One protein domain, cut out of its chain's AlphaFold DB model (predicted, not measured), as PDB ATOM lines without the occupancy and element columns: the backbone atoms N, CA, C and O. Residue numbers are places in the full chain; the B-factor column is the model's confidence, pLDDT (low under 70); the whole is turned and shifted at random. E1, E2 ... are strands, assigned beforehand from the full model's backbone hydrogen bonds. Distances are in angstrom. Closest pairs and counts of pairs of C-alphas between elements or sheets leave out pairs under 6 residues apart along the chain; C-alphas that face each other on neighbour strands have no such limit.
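AT A GLANCE: This is residues 47 to 90 of the 407 residues of an uncharacterized protein of Pocillopora damicornis (UniProt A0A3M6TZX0). A slim rod is made of two small sheets set end to end: E2, E1 and E4 form one end, E3 and E5 the other, and the chain passes between them three times, through residues 62 to 68, 73 to 77 and 81 to 85. The hairpin of E1 and E2, with E4 beside E1, makes the larger sheet, which is mixed, in the order E2, E1, E4; the smaller sheet, E3 and E5, is antiparallel. The printed part has 44 residues with five named strands, E1 to E5 in chain order, and no named helix; the class is all strand, though under half of the residues, 21 of 44, are in named elements. It is only just loose, close to compact, with a radius of gyration of the C-alphas of 11.3 A, and it spans 36 by 15 by 11 A.

IN THESE COORDINATES: In the larger sheet, E1 is residues 47 to 50, 9.5 A from first to last C-alpha, beginning at C-alpha 47 (-16.358, 6.215, 8.504). E2, residues 56 to 61, is the longest strand at 15.0 A and ends at C-alpha 61 (-11.902, 9.316, 11.618). E4 is residues 78 to 80, 7.1 A. In the smaller sheet, E3 is residues 69 to 72, 9.5 A. E5 is residues 86 to 89, 9.9 A, ending at C-alpha 89 (-19.029, 23.439, -1.094).

HOW THE PARTS SIT: E1 is the inner strand of its sheet, and E2 and E4 are its edge strands. E1 and E2 are antiparallel at 158 degrees between their directions, with N 47 and O 60 2.8 A apart and N 60 and O 47 3.0 A apart, both within hydrogen-bond range. E1 and E4 are parallel at 48 degrees; N 50 and O 79 are 2.9 A apart, within hydrogen-bond range, and the C-alphas of Lys 48 and Thr 78 face each other at 4.6 A. E2 and E4 are apart. E3 and E5 are antiparallel at 137 degrees, with N 70 and O 88 2.8 A apart and N 88 and O 70 2.8 A apart, within hydrogen-bond range. E3 and E5 are each apart from E1, E2 and E4.

THE WHOLE: The two C-alphas farthest apart, those of Asp 53 and Thr 67, are 36.6 A from each other. The printed part has no cut. The links E1 to E2, E3 to E4 and E4 to E5 are tight, and E2 to E3, with 7 residues, is short; no link is long. The mean pLDDT of the printed part is 89.3, and residues 56 to 57, both in E2, are under 70.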
ATOM      1  N   TYR A  47     -15.947   7.046   9.631       89.75
ATOM      2  CA  TYR A  47     -16.358   6.215   8.504       89.75
ATOM      3  C   TYR A  47     -16.138   4.740   8.821       89.75
ATOM      4  O   TYR A  47     -15.118   4.357   9.404       89.75
ATOM      5  N   LYS A  48     -17.089   3.911   8.392       90.88
ATOM      6  CA  LYS A  48     -16.962   2.454   8.422       90.88
ATOM      7  C   LYS A  48     -16.514   1.984   7.044       90.88
ATOM      8  O   LYS A  48     -17.310   2.026   6.110       90.88
ATOM      9  N   LEU A  49     -15.257   1.569   6.923       89.12
ATOM     10  CA  LEU A  49     -14.712   1.058   5.670       89.12
ATOM     11  C   LEU A  49     -15.049  -0.433   5.533       89.12
ATOM     12  O   LEU A  49     -14.846  -1.227   6.457       89.12
ATOM     13  N   ILE A  50     -15.611  -0.808   4.388       89.00
ATOM     14  CA  ILE A  50     -15.874  -2.204   4.025       89.00
ATOM     15  C   ILE A  50     -14.861  -2.631   2.961       89.00
ATOM     16  O   ILE A  50     -14.689  -1.936   1.956       89.00
ATOM     17  N   GLY A  51     -14.184  -3.756   3.210       86.25
ATOM     18  CA  GLY A  51     -13.325  -4.417   2.229       86.25
ATOM     19  C   GLY A  51     -14.128  -5.113   1.129       86.25
ATOM     20  O   GLY A  51     -15.321  -5.373   1.287       86.25
ATOM     21  N   ASN A  52     -13.476  -5.449   0.014       83.94
ATOM     22  CA  ASN A  52     -14.123  -6.111  -1.131       83.94
ATOM     23  C   ASN A  52     -14.721  -7.489  -0.788       83.94
ATOM     24  O   ASN A  52     -15.619  -7.968  -1.472       83.94
ATOM     25  N   ASP A  53     -14.250  -8.111   0.287       85.19
ATOM     26  CA  ASP A  53     -14.722  -9.370   0.863       85.19
ATOM     27  C   ASP A  53     -15.870  -9.199   1.874       85.19
ATOM     28  O   ASP A  53     -16.246 -10.151   2.555       85.19
ATOM     29  N   SER A  54     -16.457  -8.000   1.991       71.81
ATOM     30  CA  SER A  54     -17.540  -7.662   2.931       71.81
ATOM     31  C   SER A  54     -17.205  -7.863   4.415       71.81
ATOM     32  O   SER A  54     -18.077  -7.711   5.278       71.81
ATOM     33  N   THR A  55     -15.938  -8.126   4.748       78.00
ATOM     34  CA  THR A  55     -15.472  -8.076   6.128       78.00
ATOM     35  C   THR A  55     -15.194  -6.616   6.493       78.00
ATOM     36  O   THR A  55     -14.849  -5.777   5.656       78.00
ATOM     37  N   ILE A  56     -15.492  -6.242   7.736       61.88
ATOM     38  CA  ILE A  56     -15.375  -4.854   8.195       61.88
ATOM     39  C   ILE A  56     -13.892  -4.561   8.389       61.88
ATOM     40  O   ILE A  56     -13.270  -5.100   9.304       61.88
ATOM     41  N   ILE A  57     -13.333  -3.687   7.558       69.62
ATOM     42  CA  ILE A  57     -11.914  -3.355   7.591       69.62
ATOM     43  C   ILE A  57     -11.799  -1.887   7.974       69.62
ATOM     44  O   ILE A  57     -11.774  -1.020   7.116       69.62
ATOM     45  N   LYS A  58     -11.640  -1.635   9.279       84.75
ATOM     46  CA  LYS A  58     -11.149  -0.371   9.859       84.75
ATOM     47  C   LYS A  58     -12.185   0.762   9.985       84.75
ATOM     48  O   LYS A  58     -12.988   1.048   9.103       84.75
ATOM     49  N   CYS A  59     -12.126   1.448  11.124       90.00
ATOM     50  CA  CYS A  59     -12.817   2.716  11.341       90.00
ATOM     51  C   CYS A  59     -11.851   3.859  11.023       90.00
ATOM     52  O   CYS A  59     -10.759   3.903  11.594       90.00
ATOM     53  N   GLN A  60     -12.238   4.781  10.144       90.44
ATOM     54  CA  GLN A  60     -11.422   5.947   9.801       90.44
ATOM     55  C   GLN A  60     -12.069   7.226  10.350       90.44
ATOM     56  O   GLN A  60     -13.245   7.459  10.070       90.44
ATOM     57  N   PRO A  61     -11.354   8.055  11.131       91.62
ATOM     58  CA  PRO A  61     -11.902   9.316  11.618       91.62
ATOM     59  C   PRO A  61     -12.233  10.262  10.465       91.62
ATOM     60  O   PRO A  61     -11.490  10.349   9.486       91.62
ATOM     61  N   CYS A  62     -13.359  10.963  10.577       93.50
ATOM     62  CA  CYS A  62     -13.761  11.955   9.588       93.50
ATOM     63  C   CYS A  62     -12.864  13.195   9.689       93.50
ATOM     64  O   CYS A  62     -12.701  13.765  10.769       93.50
ATOM     65  N   HIS A  63     -12.292  13.632   8.567       91.81
ATOM     66  CA  HIS A  63     -11.528  14.874   8.538       91.81
ATOM     67  C   HIS A  63     -12.459  16.095   8.570       91.81
ATOM     68  O   HIS A  63     -13.468  16.105   7.862       91.81
ATOM     69  N   PRO A  64     -12.145  17.130   9.367       91.06
ATOM     70  CA  PRO A  64     -12.934  18.353   9.381       91.06
ATOM     71  C   PRO A  64     -12.825  19.067   8.027       91.06
ATOM     72  O   PRO A  64     -11.726  19.301   7.527       91.06
ATOM     73  N   CYS A  65     -13.966  19.430   7.442       93.75
ATOM     74  CA  CYS A  65     -14.003  20.354   6.311       93.75
ATOM     75  C   CYS A  65     -13.970  21.803   6.818       93.75
ATOM     76  O   CYS A  65     -14.524  22.105   7.875       93.75
ATOM     77  N   GLY A  66     -13.340  22.706   6.060       92.75
ATOM     78  CA  GLY A  66     -13.358  24.142   6.355       92.75
ATOM     79  C   GLY A  66     -14.763  24.760   6.271       92.75
ATOM     80  O   GLY A  66     -15.701  24.155   5.747       92.75
ATOM     81  N   THR A  67     -14.913  25.985   6.780       92.31
ATOM     82  CA  THR A  67     -16.182  26.730   6.798       92.31
ATOM     83  C   THR A  67     -16.826  26.794   5.407       92.31
ATOM     84  O   THR A  67     -16.179  27.183   4.439       92.31
ATOM     85  N   GLY A  68     -18.107  26.420   5.301       91.94
ATOM     86  CA  GLY A  68     -18.857  26.431   4.035       91.94
ATOM     87  C   GLY A  68     -18.717  25.166   3.178       91.94
ATOM     88  O   GLY A  68     -19.294  25.104   2.093       91.94
ATOM     89  N   MET A  69     -17.999  24.147   3.655       95.06
ATOM     90  CA  MET A  69     -17.817  22.861   2.974       95.06
ATOM     91  C   MET A  69     -18.475  21.718   3.765       95.06
ATOM     92  O   MET A  69     -18.540  21.752   4.994       95.06
ATOM     93  N   LYS A  70     -18.937  20.673   3.074       94.00
ATOM     94  CA  LYS A  70     -19.529  19.460   3.658       94.00
ATOM     95  C   LYS A  70     -18.862  18.208   3.085       94.00
ATOM     96  O   LYS A  70     -18.625  18.125   1.884       94.00
ATOM     97  N   LEU A  71     -18.588  17.219   3.939       94.50
ATOM     98  CA  LEU A  71     -18.081  15.910   3.515       94.50
ATOM     99  C   LEU A  71     -19.111  15.181   2.644       94.50
ATOM    100  O   LEU A  71     -20.274  15.040   3.038       94.50
ATOM    101  N   THR A  72     -18.661  14.664   1.505       93.75
ATOM    102  CA  THR A  72     -19.422  13.749   0.654       93.75
ATOM    103  C   THR A  72     -18.597  12.479   0.439       93.75
ATOM    104  O   THR A  72     -17.492  12.576  -0.098       93.75
ATOM    105  N   PRO A  73     -19.090  11.299   0.862       93.06
ATOM    106  CA  PRO A  73     -20.327  11.059   1.621       93.06
ATOM    107  C   PRO A  73     -20.267  11.607   3.065       93.06
ATOM    108  O   PRO A  73     -19.176  11.797   3.602       93.06
ATOM    109  N   PRO A  74     -21.413  11.861   3.728       91.75
ATOM    110  CA  PRO A  74     -21.424  12.401   5.086       91.75
ATOM    111  C   PRO A  74     -20.806  11.420   6.091       91.75
ATOM    112  O   PRO A  74     -20.912  10.202   5.942       91.75
ATOM    113  N   CYS A  75     -20.183  11.974   7.129       92.44
ATOM    114  CA  CYS A  75     -19.567  11.214   8.211       92.44
ATOM    115  C   CYS A  75     -20.556  10.237   8.879       92.44
ATOM    116  O   CYS A  75     -21.751  10.517   8.968       92.44
ATOM    117  N   GLY A  76     -20.066   9.080   9.337       87.44
ATOM    118  CA  GLY A  76     -20.889   8.018   9.933       87.44
ATOM    119  C   GLY A  76     -21.536   7.064   8.922       87.44
ATOM    120  O   GLY A  76     -22.229   6.127   9.315       87.44
ATOM    121  N   ARG A  77     -21.309   7.266   7.616       89.81
ATOM    122  CA  ARG A  77     -21.712   6.310   6.580       89.81
ATOM    123  C   ARG A  77     -20.698   5.178   6.429       89.81
ATOM    124  O   ARG A  77     -19.501   5.327   6.677       89.81
ATOM    125  N   THR A  78     -21.221   4.049   5.976       90.62
ATOM    126  CA  THR A  78     -20.429   2.924   5.498       90.62
ATOM    127  C   THR A  78     -19.969   3.213   4.074       90.62
ATOM    128  O   THR A  78     -20.798   3.526   3.221       90.62
ATOM    129  N   VAL A  79     -18.666   3.127   3.833       93.06
ATOM    130  CA  VAL A  79     -18.018   3.424   2.550       93.06
ATOM    131  C   VAL A  79     -17.113   2.265   2.148       93.06
ATOM    132  O   VAL A  79     -16.570   1.572   3.007       93.06
ATOM    133  N   THR A  80     -16.966   2.009   0.851       92.50
ATOM    134  CA  THR A  80     -15.970   1.042   0.359       92.50
ATOM    135  C   THR A  80     -14.579   1.670   0.405       92.50
ATOM    136  O   THR A  80     -14.465   2.898   0.392       92.50
ATOM    137  N   LEU A  81     -13.519   0.854   0.447       88.56
ATOM    138  CA  LEU A  81     -12.134   1.362   0.430       88.56
ATOM    139  C   LEU A  81     -11.842   2.287  -0.766       88.56
ATOM    140  O   LEU A  81     -11.038   3.207  -0.639       88.56
ATOM    141  N   ASP A  82     -12.536   2.075  -1.883       90.19
ATOM    142  CA  ASP A  82     -12.362   2.843  -3.120       90.19
ATOM    143  C   ASP A  82     -13.186   4.146  -3.144       90.19
ATOM    144  O   ASP A  82     -13.098   4.934  -4.087       90.19
ATOM    145  N   THR A  83     -14.011   4.401  -2.121       92.19
ATOM    146  CA  THR A  83     -14.822   5.621  -2.053       92.19
ATOM    147  C   THR A  83     -13.944   6.819  -1.691       92.19
ATOM    148  O   THR A  83     -13.458   6.938  -0.566       92.19
ATOM    149  N   ILE A  84     -13.797   7.762  -2.622       91.00
ATOM    150  CA  ILE A  84     -13.083   9.019  -2.379       91.00
ATOM    151  C   ILE A  84     -13.955   9.929  -1.507       91.00
ATOM    152  O   ILE A  84     -15.011  10.397  -1.935       91.00
ATOM    153  N   VAL A  85     -13.502  10.198  -0.284       92.94
ATOM    154  CA  VAL A  85     -14.126  11.178   0.611       92.94
ATOM    155  C   VAL A  85     -13.584  12.564   0.279       92.94
ATOM    156  O   VAL A  85     -12.380  12.800   0.368       92.94
ATOM    157  N   MET A  86     -14.467  13.496  -0.076       95.56
ATOM    158  CA  MET A  86     -14.087  14.869  -0.419       95.56
ATOM    159  C   MET A  86     -14.988  15.906   0.254       95.56
ATOM    160  O   MET A  86     -16.163  15.660   0.530       95.56
ATOM    161  N   CYS A  87     -14.425  17.081   0.524       95.50
ATOM    162  CA  CYS A  87     -15.169  18.249   0.980       95.50
ATOM    163  C   CYS A  87     -15.741  18.980  -0.235       95.50
ATOM    164  O   CYS A  87     -14.996  19.389  -1.120       95.50
ATOM    165  N   VAL A  88     -17.058  19.150  -0.263       93.94
ATOM    166  CA  VAL A  88     -17.783  19.796  -1.361       93.94
ATOM    167  C   VAL A  88     -18.410  21.083  -0.820       93.94
ATOM    168  O   VAL A  88     -18.925  21.053   0.304       93.94
ATOM    169  N   PRO A  89     -18.372  22.216  -1.545       93.88
ATOM    170  CA  PRO A  89     -19.029  23.439  -1.094       93.88
ATOM    171  C   PRO A  89     -20.513  23.177  -0.860       93.88
ATOM    172  O   PRO A  89     -21.161  22.471  -1.634       93.88
ATOM    173  N   ILE A  90     -21.050  23.735   0.223       89.00
ATOM    174  CA  ILE A  90     -22.485  23.696   0.484       89.00
ATOM    175  C   ILE A  90     -23.124  24.516  -0.630       89.00
ATOM    176  O   ILE A  90     -23.097  25.746  -0.596       89.00
TER     177      ILE A  90